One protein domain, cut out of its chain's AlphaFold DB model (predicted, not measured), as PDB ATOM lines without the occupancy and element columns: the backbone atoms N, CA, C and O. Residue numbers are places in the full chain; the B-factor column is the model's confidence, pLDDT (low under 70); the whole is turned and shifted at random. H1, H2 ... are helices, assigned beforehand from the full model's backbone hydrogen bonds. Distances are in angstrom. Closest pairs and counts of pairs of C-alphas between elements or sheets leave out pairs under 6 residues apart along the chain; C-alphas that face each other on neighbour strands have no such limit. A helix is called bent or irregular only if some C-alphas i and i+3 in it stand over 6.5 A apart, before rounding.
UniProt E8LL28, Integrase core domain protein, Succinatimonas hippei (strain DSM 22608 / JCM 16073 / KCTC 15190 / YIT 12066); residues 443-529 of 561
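AT A GLANCE: This is residues 443 to 529 of the 561 residues of the protein "Integrase core domain protein" of Succinatimonas hippei (strain DSM 22608 / JCM 16073 / KCTC 15190 / YIT 12066) (UniProt E8LL28). H1 and the two arms of the bent helix H2, which folds back on itself at residues 470 and 471, stand side by side as a small triangular bundle of three helical pieces. H3 slants across one arm of H2, H2a, and H4 crosses H3 and runs on to the far end of the long axis. The printed part has 87 residues with four named helices, H1, H2, H3 and H4 in that order, and no named strand; the class is all helix. The helix packing is part aligned, part crossed: leaving out H2b and H3, which touch only at the corner, three of the five pairs that touch are at a shallow tilt. The whole is compact, with a radius of gyration of the C-alphas of 12.7 A, and only just elongated, with spans of 42 by 28 by 16 A.

HOW THE PARTS SIT: H1, residues 445 to 452, and H2a, residues 457 to 469, form a helical hairpin: they touch, closest at the C-alphas of Ala 452 and Cys 460, 5.0 A apart, at a shallow tilt of 20 degrees, opposite ways. H2b, residues 472 to 487, touches H2a at a shallow tilt of 14 degrees, opposite ways, and the closest C-alphas, those of Cys 463 and Cys 478, are 5.5 A apart. H1 touches H2b at a shallow tilt of 13 degrees, the same way, with the C-alphas of Ala 452 and Ile 482 closest at 5.9 A. H3, residues 489 to 504, touches H2a with its residues 496 to 503 alone, and H2a touches H3 with residues 458 to 462 alone, at a steep tilt of 41 degrees, the same way; the closest C-alphas, those of Val 458 and Asp 496, are 5.9 A apart. H3 and H2b touch only at the corner, and only just, with 3 pairs of C-alphas within 8 A. H4, residues 512 to 528, touches H3 at a steep tilt of 65 degrees, opposite ways, closest at the C-alphas of Ala 498 and Leu 519, 5.8 A apart. H4 and H2b are close but not clearly touching, with the C-alphas of Phe 477 and Ser 512 6.3 A apart; H4 is apart from H1 and H2a. In H1, H2a and H4 every O i to N i+4 pair is within hydrogen-bond range; in H2b it is 9 of 12 and in H3 10 of 12.

IN THESE COORDINATES: H1 begins at C-alpha 445, (-51.612, -9.305, 20.972). By its hydrogen bonds H2, residues 457 to 487, was assigned as one helix, but it is bent: C-alphas 469 and 472 are 9.5 A apart. H2a is 18.3 A long and H2b 23.1 A; H2b is irregular, with C-alphas 473 and 476 8.2 A apart. H3, 23.7 A long, is irregular too, with C-alphas 490 and 493 8.0 A apart, and has a kink of 29 degrees near residue 496. H4, 24.7 A long, ends at C-alpha 528, (-43.837, 27.605, 9.751).

THE WHOLE: The C-alphas of Gln 443 and His 529, the first and last printed, are the two farthest apart, 42.4 A. The printed part has no cut. The links H1 to H2 and H2 to H3 are tight, and the link H3 to H4 is short. The mean pLDDT of the printed part is 87.9, and no printed residue is under 70.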
ATOM      1  N   GLN A 443     -45.093 -11.930  21.275       84.00
ATOM      2  CA  GLN A 443     -45.615 -13.231  20.839       84.00
ATOM      3  C   GLN A 443     -47.110 -13.181  20.558       84.00
ATOM      4  O   GLN A 443     -47.553 -13.743  19.556       84.00
ATOM      5  N   ASN A 444     -47.862 -12.500  21.414       88.25
ATOM      6  CA  ASN A 444     -49.312 -12.382  21.328       88.25
ATOM      7  C   ASN A 444     -49.747 -10.900  21.286       88.25
ATOM      8  O   ASN A 444     -48.924  -9.988  21.400       88.25
ATOM      9  N   VAL A 445     -51.041 -10.663  21.046       88.56
ATOM     10  CA  VAL A 445     -51.612  -9.305  20.972       88.56
ATOM     11  C   VAL A 445     -51.492  -8.589  22.319       88.56
ATOM     12  O   VAL A 445     -51.159  -7.408  22.344       88.56
ATOM     13  N   GLN A 446     -51.685  -9.308  23.428       88.81
ATOM     14  CA  GLN A 446     -51.599  -8.742  24.771       88.81
ATOM     15  C   GLN A 446     -50.204  -8.171  25.054       88.81
ATOM     16  O   GLN A 446     -50.105  -7.031  25.490       88.81
ATOM     17  N   ASP A 447     -49.133  -8.873  24.668       89.25
ATOM     18  CA  ASP A 447     -47.757  -8.390  24.834       89.25
ATOM     19  C   ASP A 447     -47.532  -7.036  24.136       89.25
ATOM     20  O   ASP A 447     -46.778  -6.183  24.613       89.25
ATOM     21  N   ILE A 448     -48.162  -6.834  22.971       88.62
ATOM     22  CA  ILE A 448     -48.083  -5.577  22.216       88.62
ATOM     23  C   ILE A 448     -48.818  -4.473  22.974       88.62
ATOM     24  O   ILE A 448     -48.254  -3.392  23.150       88.62
ATOM     25  N   LEU A 449     -50.041  -4.743  23.437       90.94
ATOM     26  CA  LEU A 449     -50.859  -3.779  24.175       90.94
ATOM     27  C   LEU A 449     -50.207  -3.392  25.509       90.94
ATOM     28  O   LEU A 449     -50.075  -2.204  25.789       90.94
ATOM     29  N   ASP A 450     -49.677  -4.357  26.259       91.31
ATOM     30  CA  ASP A 450     -48.971  -4.127  27.526       91.31
ATOM     31  C   ASP A 450     -47.719  -3.255  27.337       91.31
ATOM     32  O   ASP A 450     -47.366  -2.441  28.190       91.31
ATOM     33  N   ASN A 451     -47.041  -3.380  26.190       90.31
ATOM     34  CA  ASN A 451     -45.898  -2.531  25.844       90.31
ATOM     35  C   ASN A 451     -46.297  -1.148  25.294       90.31
ATOM     36  O   ASN A 451     -45.443  -0.254  25.284       90.31
ATOM     37  N   ALA A 452     -47.529  -0.984  24.807       91.06
ATOM     38  CA  ALA A 452     -48.058   0.250  24.231       91.06
ATOM     39  C   ALA A 452     -48.735   1.147  25.280       91.06
ATOM     40  O   ALA A 452     -48.482   2.352  25.297       91.06
ATOM     41  N   GLN A 453     -49.522   0.556  26.184       90.88
ATOM     42  CA  GLN A 453     -50.283   1.235  27.235       90.88
ATOM     43  C   GLN A 453     -49.466   2.242  28.066       90.88
ATOM     44  O   GLN A 453     -49.912   3.378  28.208       90.88
ATOM     45  N   PRO A 454     -48.256   1.926  28.576       91.31
ATOM     46  CA  PRO A 454     -47.492   2.886  29.376       91.31
ATOM     47  C   PRO A 454     -46.918   4.058  28.563       91.31
ATOM     48  O   PRO A 454     -46.366   4.989  29.144       91.31
ATOM     49  N   LEU A 455     -46.977   4.015  27.227       90.75
ATOM     50  CA  LEU A 455     -46.447   5.074  26.364       90.75
ATOM     51  C   LEU A 455     -47.539   6.087  26.002       90.75
ATOM     52  O   LEU A 455     -47.335   7.294  26.149       90.75
ATOM     53  N   SER A 456     -48.691   5.609  25.528       90.94
ATOM     54  CA  SER A 456     -49.829   6.447  25.142       90.94
ATOM     55  C   SER A 456     -51.108   5.622  25.006       90.94
ATOM     56  O   SER A 456     -51.084   4.522  24.448       90.94
ATOM     57  N   ASP A 457     -52.231   6.192  25.441       88.81
ATOM     58  CA  ASP A 457     -53.555   5.600  25.256       88.81
ATOM     59  C   ASP A 457     -53.950   5.561  23.773       88.81
ATOM     60  O   ASP A 457     -54.487   4.556  23.306       88.81
ATOM     61  N   VAL A 458     -53.591   6.595  22.998       89.44
ATOM     62  CA  VAL A 458     -53.835   6.655  21.542       89.44
ATOM     63  C   VAL A 458     -53.036   5.571  20.821       89.44
ATOM     64  O   VAL A 458     -53.562   4.878  19.949       89.44
ATOM     65  N   LEU A 459     -51.780   5.358  21.229       91.56
ATOM     66  CA  LEU A 459     -50.954   4.270  20.709       91.56
ATOM     67  C   LEU A 459     -51.570   2.902  21.023       91.56
ATOM     68  O   LEU A 459     -51.625   2.045  20.144       91.56
ATOM     69  N   CYS A 460     -52.013   2.681  22.262       91.25
ATOM     70  CA  CYS A 460     -52.629   1.417  22.654       91.25
ATOM     71  C   CYS A 460     -53.920   1.153  21.866       91.25
ATOM     72  O   CYS A 460     -54.096   0.058  21.327       91.25
ATOM     73  N   ALA A 461     -54.775   2.166  21.714       89.00
ATOM     74  CA  ALA A 461     -55.995   2.081  20.918       89.00
ATOM     75  C   ALA A 461     -55.700   1.796  19.436       89.00
ATOM     76  O   ALA A 461     -56.315   0.906  18.845       89.00
ATOM     77  N   CYS A 462     -54.710   2.476  18.847       89.75
ATOM     78  CA  CYS A 462     -54.268   2.219  17.477       89.75
ATOM     79  C   CYS A 462     -53.751   0.781  17.320       89.75
ATOM     80  O   CYS A 462     -54.205   0.059  16.432       89.75
ATOM     81  N   CYS A 463     -52.870   0.329  18.219       90.44
ATOM     82  CA  CYS A 463     -52.361  -1.041  18.231       90.44
ATOM     83  C   CYS A 463     -53.495  -2.065  18.333       90.44
ATOM     84  O   CYS A 463     -53.465  -3.034  17.580       90.44
ATOM     85  N   ARG A 464     -54.499  -1.830  19.190       91.44
ATOM     86  CA  ARG A 464     -55.676  -2.696  19.359       91.44
ATOM     87  C   ARG A 464     -56.486  -2.806  18.072       91.44
ATOM     88  O   ARG A 464     -56.663  -3.908  17.565       91.44
ATOM     89  N   VAL A 465     -56.887  -1.675  17.486       89.81
ATOM     90  CA  VAL A 465     -57.651  -1.655  16.224       89.81
ATOM     91  C   VAL A 465     -56.862  -2.326  15.098       89.81
ATOM     92  O   VAL A 465     -57.420  -3.059  14.277       89.81
ATOM     93  N   PHE A 466     -55.548  -2.105  15.058       89.12
ATOM     94  CA  PHE A 466     -54.680  -2.697  14.053       89.12
ATOM     95  C   PHE A 466     -54.558  -4.219  14.224       89.12
ATOM     96  O   PHE A 466     -54.673  -4.957  13.243       89.12
ATOM     97  N   THR A 467     -54.375  -4.710  15.454       89.25
ATOM     98  CA  THR A 467     -54.307  -6.150  15.741       89.25
ATOM     99  C   THR A 467     -55.652  -6.849  15.579       89.25
ATOM    100  O   THR A 467     -55.665  -7.972  15.086       89.25
ATOM    101  N   ASP A 468     -56.770  -6.199  15.902       88.75
ATOM    102  CA  ASP A 468     -58.114  -6.767  15.720       88.75
ATOM    103  C   ASP A 468     -58.436  -6.964  14.234       88.75
ATOM    104  O   ASP A 468     -59.051  -7.954  13.839       88.75
ATOM    105  N   ARG A 469     -57.977  -6.041  13.381       87.50
ATOM    106  CA  ARG A 469     -58.253  -6.079  11.941       87.50
ATOM    107  C   ARG A 469     -57.290  -6.967  11.151       87.50
ATOM    108  O   ARG A 469     -57.718  -7.643  10.218       87.50
ATOM    109  N   PHE A 470     -55.992  -6.929  11.458       86.31
ATOM    110  CA  PHE A 470     -54.952  -7.609  10.667       86.31
ATOM    111  C   PHE A 470     -54.323  -8.818  11.376       86.31
ATOM    112  O   PHE A 470     -53.513  -9.543  10.783       86.31
ATOM    113  N   GLY A 471     -54.665  -9.048  12.644       85.19
ATOM    114  CA  GLY A 471     -54.038 -10.061  13.482       85.19
ATOM    115  C   GLY A 471     -52.537  -9.829  13.678       85.19
ATOM    116  O   GLY A 471     -51.975  -8.772  13.385       85.19
ATOM    117  N   MET A 472     -51.841 -10.879  14.114       85.44
ATOM    118  CA  MET A 472     -50.387 -10.848  14.341       85.44
ATOM    119  C   MET A 472     -49.545 -10.844  13.054       85.44
ATOM    120  O   MET A 472     -48.320 -10.739  13.126       85.44
ATOM    121  N   SER A 473     -50.182 -10.926  11.880       81.19
ATOM    122  CA  SER A 473     -49.506 -10.953  10.575       81.19
ATOM    123  C   SER A 473     -48.777  -9.644  10.244       81.19
ATOM    124  O   SER A 473     -47.734  -9.668   9.598       81.19
ATOM    125  N   ARG A 474     -49.292  -8.505  10.732       82.62
ATOM    126  CA  ARG A 474     -48.730  -7.161  10.504       82.62
ATOM    127  C   ARG A 474     -48.226  -6.491  11.785       82.62
ATOM    128  O   ARG A 474     -48.123  -5.268  11.854       82.62
ATOM    129  N   LYS A 475     -47.860  -7.283  12.795       86.12
ATOM    130  CA  LYS A 475     -47.396  -6.773  14.098       86.12
ATOM    131  C   LYS A 475     -46.179  -5.847  14.023       86.12
ATOM    132  O   LYS A 475     -45.968  -5.053  14.935       86.12
ATOM    133  N   ASP A 476     -45.387  -5.923  12.952       87.06
ATOM    134  CA  ASP A 476     -44.211  -5.071  12.758       87.06
ATOM    135  C   ASP A 476     -44.555  -3.577  12.743       87.06
ATOM    136  O   ASP A 476     -43.749  -2.782  13.223       87.06
ATOM    137  N   PHE A 477     -45.759  -3.198  12.292       88.94
ATOM    138  CA  PHE A 477     -46.239  -1.817  12.370       88.94
ATOM    139  C   PHE A 477     -46.442  -1.370  13.827       88.94
ATOM    140  O   PHE A 477     -45.872  -0.367  14.249       88.94
ATOM    141  N   CYS A 478     -47.152  -2.159  14.640       90.06
ATOM    142  CA  CYS A 478     -47.330  -1.868  16.067       90.06
ATOM    143  C   CYS A 478     -45.983  -1.825  16.808       90.06
ATOM    144  O   CYS A 478     -45.732  -0.942  17.625       90.06
ATOM    145  N   ILE A 479     -45.066  -2.743  16.483       89.00
ATOM    146  CA  ILE A 479     -43.720  -2.760  17.068       89.00
ATOM    147  C   ILE A 479     -42.906  -1.534  16.622       89.00
ATOM    148  O   ILE A 479     -42.136  -0.993  17.418       89.00
ATOM    149  N   TYR A 480     -43.055  -1.081  15.373       90.69
ATOM    150  CA  TYR A 480     -42.452   0.160  14.881       90.69
ATOM    151  C   TYR A 480     -42.931   1.358  15.703       90.69
ATOM    152  O   TYR A 480     -42.093   2.086  16.234       90.69
ATOM    153  N   LEU A 481     -44.246   1.490  15.904       90.56
ATOM    154  CA  LEU A 481     -44.840   2.553  16.715       90.56
ATOM    155  C   LEU A 481     -44.323   2.544  18.157       90.56
ATOM    156  O   LEU A 481     -43.816   3.551  18.645       90.56
ATOM    157  N   ILE A 482     -44.357   1.389  18.828       90.44
ATOM    158  CA  ILE A 482     -43.852   1.246  20.201       90.44
ATOM    159  C   ILE A 482     -42.385   1.689  20.294       90.44
ATOM    160  O   ILE A 482     -41.990   2.366  21.244       90.44
ATOM    161  N   ASN A 483     -41.556   1.329  19.310       90.25
ATOM    162  CA  ASN A 483     -40.155   1.744  19.286       90.25
ATOM    163  C   ASN A 483     -39.987   3.241  18.976       90.25
ATOM    164  O   ASN A 483     -39.080   3.858  19.535       90.25
ATOM    165  N   LEU A 484     -40.840   3.828  18.132       90.06
ATOM    166  CA  LEU A 484     -40.846   5.262  17.824       90.06
ATOM    167  C   LEU A 484     -41.129   6.089  19.088       90.06
ATOM    168  O   LEU A 484     -40.315   6.940  19.456       90.06
ATOM    169  N   TYR A 485     -42.195   5.747  19.818       91.25
ATOM    170  CA  TYR A 485     -42.558   6.383  21.091       91.25
ATOM    171  C   TYR A 485     -41.478   6.200  22.165       91.25
ATOM    172  O   TYR A 485     -41.189   7.121  22.929       91.25
ATOM    173  N   LYS A 486     -40.826   5.028  22.222       88.75
ATOM    174  CA  LYS A 486     -39.718   4.780  23.165       88.75
ATOM    175  C   LYS A 486     -38.474   5.616  22.858       88.75
ATOM    176  O   LYS A 486     -37.805   6.040  23.796       88.75
ATOM    177  N   ARG A 487     -38.146   5.838  21.578       88.19
ATOM    178  CA  ARG A 487     -36.953   6.600  21.155       88.19
ATOM    179  C   ARG A 487     -37.111   8.105  21.360       88.19
ATOM    180  O   ARG A 487     -36.146   8.760  21.732       88.19
ATOM    181  N   LYS A 488     -38.306   8.645  21.117       86.19
ATOM    182  CA  LYS A 488     -38.581  10.090  21.107       86.19
ATOM    183  C   LYS A 488     -39.695  10.451  22.092       86.19
ATOM    184  O   LYS A 488     -40.730  10.986  21.714       86.19
ATOM    185  N   ARG A 489     -39.482  10.152  23.378       77.25
ATOM    186  CA  ARG A 489     -40.512  10.301  24.427       77.25
ATOM    187  C   ARG A 489     -41.104  11.711  24.545       77.25
ATOM    188  O   ARG A 489     -42.266  11.837  24.905       77.25
ATOM    189  N   TYR A 490     -40.323  12.742  24.234       79.12
ATOM    190  CA  TYR A 490     -40.751  14.141  24.318       79.12
ATOM    191  C   TYR A 490     -41.648  14.587  23.148       79.12
ATOM    192  O   TYR A 490     -42.314  15.604  23.259       79.12
ATOM    193  N   GLU A 491     -41.714  13.823  22.050       84.81
ATOM    194  CA  GLU A 491     -42.560  14.119  20.876       84.81
ATOM    195  C   GLU A 491     -43.924  13.393  20.939       84.81
ATOM    196  O   GLU A 491     -44.606  13.259  19.924       84.81
ATOM    197  N   LYS A 492     -44.336  12.903  22.120       85.31
ATOM    198  CA  LYS A 492     -45.552  12.088  22.294       85.31
ATOM    199  C   LYS A 492     -46.798  12.735  21.675       85.31
ATOM    200  O   LYS A 492     -47.518  12.057  20.952       85.31
ATOM    201  N   GLU A 493     -47.026  14.025  21.919       85.31
ATOM    202  CA  GLU A 493     -48.215  14.734  21.416       85.31
ATOM    203  C   GLU A 493     -48.263  14.809  19.883       85.31
ATOM    204  O   GLU A 493     -49.335  14.725  19.289       85.31
ATOM    205  N   ILE A 494     -47.101  14.922  19.234       87.38
ATOM    206  CA  ILE A 494     -46.987  14.938  17.770       87.38
ATOM    207  C   ILE A 494     -47.311  13.552  17.211       87.38
ATOM    208  O   ILE A 494     -47.986  13.428  16.192       87.38
ATOM    209  N   PHE A 495     -46.846  12.495  17.882       90.06
ATOM    210  CA  PHE A 495     -47.136  11.126  17.469       90.06
ATOM    211  C   PHE A 495     -48.604  10.758  17.664       90.06
ATOM    212  O   PHE A 495     -49.180  10.139  16.774       90.06
ATOM    213  N   ASP A 496     -49.213  11.164  18.780       89.06
ATOM    214  CA  ASP A 496     -50.633  10.924  19.042       89.06
ATOM    215  C   ASP A 496     -51.501  11.620  17.981       89.06
ATOM    216  O   ASP A 496     -52.421  11.008  17.438       89.06
ATOM    217  N   GLU A 497     -51.153  12.853  17.595       87.69
ATOM    218  CA  GLU A 497     -51.815  13.563  16.494       87.69
ATOM    219  C   GLU A 497     -51.611  12.866  15.140       87.69
ATOM    220  O   GLU A 497     -52.566  12.670  14.389       87.69
ATOM    221  N   ALA A 498     -50.388  12.436  14.826       89.81
ATOM    222  CA  ALA A 498     -50.110  11.722  13.582       89.81
ATOM    223  C   ALA A 498     -50.862  10.388  13.492       89.81
ATOM    224  O   ALA A 498     -51.343  10.020  12.418       89.81
ATOM    225  N   LEU A 499     -51.005   9.675  14.615       90.94
ATOM    226  CA  LEU A 499     -51.829   8.473  14.691       90.94
ATOM    227  C   LEU A 499     -53.306   8.798  14.473       90.94
ATOM    228  O   LEU A 499     -53.952   8.096  13.700       90.94
ATOM    229  N   ASN A 500     -53.835   9.865  15.076       89.12
ATOM    230  CA  ASN A 500     -55.214  10.290  14.827       89.12
ATOM    231  C   ASN A 500     -55.446  10.576  13.337       89.12
ATOM    232  O   ASN A 500     -56.375  10.015  12.755       89.12
ATOM    233  N   ARG A 501     -54.549  11.334  12.690       89.56
ATOM    234  CA  ARG A 501     -54.600  11.609  11.243       89.56
ATOM    235  C   ARG A 501     -54.526  10.332  10.410       89.56
ATOM    236  O   ARG A 501     -55.346  10.140   9.514       89.56
ATOM    237  N   LEU A 502     -53.615   9.415  10.741       90.75
ATOM    238  CA  LEU A 502     -53.496   8.124  10.061       90.75
ATOM    239  C   LEU A 502     -54.803   7.323  10.136       90.75
ATOM    240  O   LEU A 502     -55.230   6.743   9.140       90.75
ATOM    241  N   MET A 503     -55.458   7.313  11.299       86.88
ATOM    242  CA  MET A 503     -56.703   6.573  11.517       86.88
ATOM    243  C   MET A 503     -57.899   7.164  10.750       86.88
ATOM    244  O   MET A 503     -58.902   6.469  10.581       86.88
ATOM    245  N   THR A 504     -57.799   8.402  10.246       88.12
ATOM    246  CA  THR A 504     -58.809   8.995   9.347       88.12
ATOM    247  C   THR A 504     -58.639   8.596   7.879       88.12
ATOM    248  O   THR A 504     -59.609   8.634   7.118       88.12
ATOM    249  N   GLU A 505     -57.438   8.171   7.473       89.94
ATOM    250  CA  GLU A 505     -57.183   7.703   6.110       89.94
ATOM    251  C   GLU A 505     -57.822   6.325   5.856       89.94
ATOM    252  O   GLU A 505     -58.029   5.536   6.785       89.94
ATOM    253  N   PRO A 506     -58.102   5.965   4.589       87.81
ATOM    254  CA  PRO A 506     -58.583   4.636   4.247       87.81
ATOM    255  C   PRO A 506     -57.617   3.549   4.727       87.81
ATOM    256  O   PRO A 506     -56.427   3.566   4.416       87.81
ATOM    257  N   VAL A 507     -58.168   2.537   5.397       84.88
ATOM    258  CA  VAL A 507     -57.444   1.401   5.995       84.88
ATOM    259  C   VAL A 507     -56.431   0.738   5.051       84.88
ATOM    260  O   VAL A 507     -55.380   0.276   5.489       84.88
ATOM    261  N   ALA A 508     -56.721   0.690   3.747       86.31
ATOM    262  CA  ALA A 508     -55.824   0.125   2.737       86.31
ATOM    263  C   ALA A 508     -54.461   0.838   2.655       86.31
ATOM    264  O   ALA A 508     -53.476   0.218   2.260       86.31
ATOM    265  N   LYS A 509     -54.393   2.116   3.043       87.25
ATOM    266  CA  LYS A 509     -53.166   2.916   3.022       87.25
ATOM    267  C   LYS A 509     -52.374   2.860   4.329       87.25
ATOM    268  O   LYS A 509     -51.250   3.351   4.362       87.25
ATOM    269  N   TRP A 510     -52.917   2.277   5.399       88.50
ATOM    270  CA  TRP A 510     -52.259   2.267   6.707       88.50
ATOM    271  C   TRP A 510     -50.950   1.472   6.664       88.50
ATOM    272  O   TRP A 510     -50.949   0.249   6.494       88.50
ATOM    273  N   ASN A 511     -49.827   2.168   6.823       88.44
ATOM    274  CA  ASN A 511     -48.493   1.589   6.943       88.44
ATOM    275  C   ASN A 511     -47.525   2.606   7.581       88.44
ATOM    276  O   ASN A 511     -47.874   3.764   7.805       88.44
ATOM    277  N   SER A 512     -46.299   2.170   7.880       89.44
ATOM    278  CA  SER A 512     -45.276   3.020   8.505       89.44
ATOM    279  C   SER A 512     -44.804   4.177   7.624       89.44
ATOM    280  O   SER A 512     -44.314   5.160   8.165       89.44
ATOM    281  N   TYR A 513     -44.926   4.068   6.299       91.25
ATOM    282  CA  TYR A 513     -44.508   5.118   5.368       91.25
ATOM    283  C   TYR A 513     -45.500   6.281   5.378       91.25
ATOM    284  O   TYR A 513     -45.085   7.398   5.644       91.25
ATOM    285  N   LEU A 514     -46.806   6.008   5.256       91.62
ATOM    286  CA  LEU A 514     -47.844   7.042   5.357       91.62
ATOM    287  C   LEU A 514     -47.792   7.776   6.705       91.62
ATOM    288  O   LEU A 514     -47.974   8.985   6.765       91.62
ATOM    289  N   LEU A 515     -47.525   7.054   7.796       91.75
ATOM    290  CA  LEU A 515     -47.333   7.691   9.095       91.75
ATOM    291  C   LEU A 515     -46.142   8.659   9.095       91.75
ATOM    292  O   LEU A 515     -46.227   9.713   9.715       91.75
ATOM    293  N   ASN A 516     -45.036   8.298   8.441       90.81
ATOM    294  CA  ASN A 516     -43.877   9.180   8.341       90.81
ATOM    295  C   ASN A 516     -44.193  10.416   7.490       90.81
ATOM    296  O   ASN A 516     -43.840  11.507   7.919       90.81
ATOM    297  N   ASP A 517     -44.925  10.265   6.381       91.94
ATOM    298  CA  ASP A 517     -45.374  11.398   5.557       91.94
ATOM    299  C   ASP A 517     -46.228  12.373   6.390       91.94
ATOM    300  O   ASP A 517     -45.947  13.567   6.451       91.94
ATOM    301  N   ILE A 518     -47.202  11.848   7.146       89.94
ATOM    302  CA  ILE A 518     -48.043  12.643   8.059       89.94
ATOM    303  C   ILE A 518     -47.196  13.343   9.135       89.94
ATOM    304  O   ILE A 518     -47.465  14.491   9.493       89.94
ATOM    305  N   LEU A 519     -46.189  12.659   9.686       89.75
ATOM    306  CA  LEU A 519     -45.294  13.238  10.689       89.75
ATOM    307  C   LEU A 519     -44.439  14.367  10.117       89.75
ATOM    308  O   LEU A 519     -44.225  15.368  10.803       89.75
ATOM    309  N   ASP A 520     -43.944  14.208   8.895       89.00
ATOM    310  CA  ASP A 520     -43.141  15.220   8.223       89.00
ATOM    311  C   ASP A 520     -43.992  16.444   7.870       89.00
ATOM    312  O   ASP A 520     -43.549  17.569   8.112       89.00
ATOM    313  N   ASP A 521     -45.247  16.247   7.458       88.00
ATOM    314  CA  ASP A 521     -46.213  17.328   7.247       88.00
ATOM    315  C   ASP A 521     -46.500  18.112   8.538       88.00
ATOM    316  O   ASP A 521     -46.467  19.346   8.543       88.00
ATOM    317  N   ILE A 522     -46.738  17.421   9.664       85.62
ATOM    318  CA  ILE A 522     -46.958  18.079  10.966       85.62
ATOM    319  C   ILE A 522     -45.723  18.888  11.376       85.62
ATOM    320  O   ILE A 522     -45.844  20.038  11.799       85.62
ATOM    321  N   ARG A 523     -44.523  18.315  11.235       86.50
ATOM    322  CA  ARG A 523     -43.266  18.995  11.589       86.50
ATOM    323  C   ARG A 523     -42.983  20.195  10.690       86.50
ATOM    324  O   ARG A 523     -42.497  21.216  11.176       86.50
ATOM    325  N   LEU A 524     -43.278  20.086   9.395       84.31
ATOM    326  CA  LEU A 524     -43.146  21.190   8.448       84.31
ATOM    327  C   LEU A 524     -44.080  22.340   8.834       84.31
ATOM    328  O   LEU A 524     -43.655  23.494   8.859       84.31
ATOM    329  N   TYR A 525     -45.319  22.019   9.209       81.94
ATOM    330  CA  TYR A 525     -46.284  23.006   9.678       81.94
ATOM    331  C   TYR A 525     -45.814  23.701  10.966       81.94
ATOM    332  O   TYR A 525     -45.759  24.927  11.009       81.94
ATOM    333  N   GLN A 526     -45.366  22.939  11.973       81.06
ATOM    334  CA  GLN A 526     -44.824  23.492  13.224       81.06
ATOM    335  C   GLN A 526     -43.690  24.490  12.985       81.06
ATOM    336  O   GLN A 526     -43.613  25.528  13.647       81.06
ATOM    337  N   ARG A 527     -42.807  24.191  12.025       80.62
ATOM    338  CA  ARG A 527     -41.686  25.065  11.668       80.62
ATOM    339  C   ARG A 527     -42.152  26.406  11.095       80.62
ATOM    340  O   ARG A 527     -41.491  27.414  11.324       80.62
ATOM    341  N   ASN A 528     -43.275  26.414  10.383       78.69
ATOM    342  CA  ASN A 528     -43.837  27.605   9.751       78.69
ATOM    343  C   ASN A 528     -44.757  28.410  10.690       78.69
ATOM    344  O   ASN A 528     -45.031  29.574  10.406       78.69
ATOM    345  N   HIS A 529     -45.195  27.827  11.815       75.19
ATOM    346  CA  HIS A 529     -46.194  28.407  12.723       75.19
ATOM    347  C   HIS A 529     -45.752  28.432  14.201       75.19
ATOM    348  O   HIS A 529     -46.519  28.078  15.089       75.19
TER     349      HIS A 529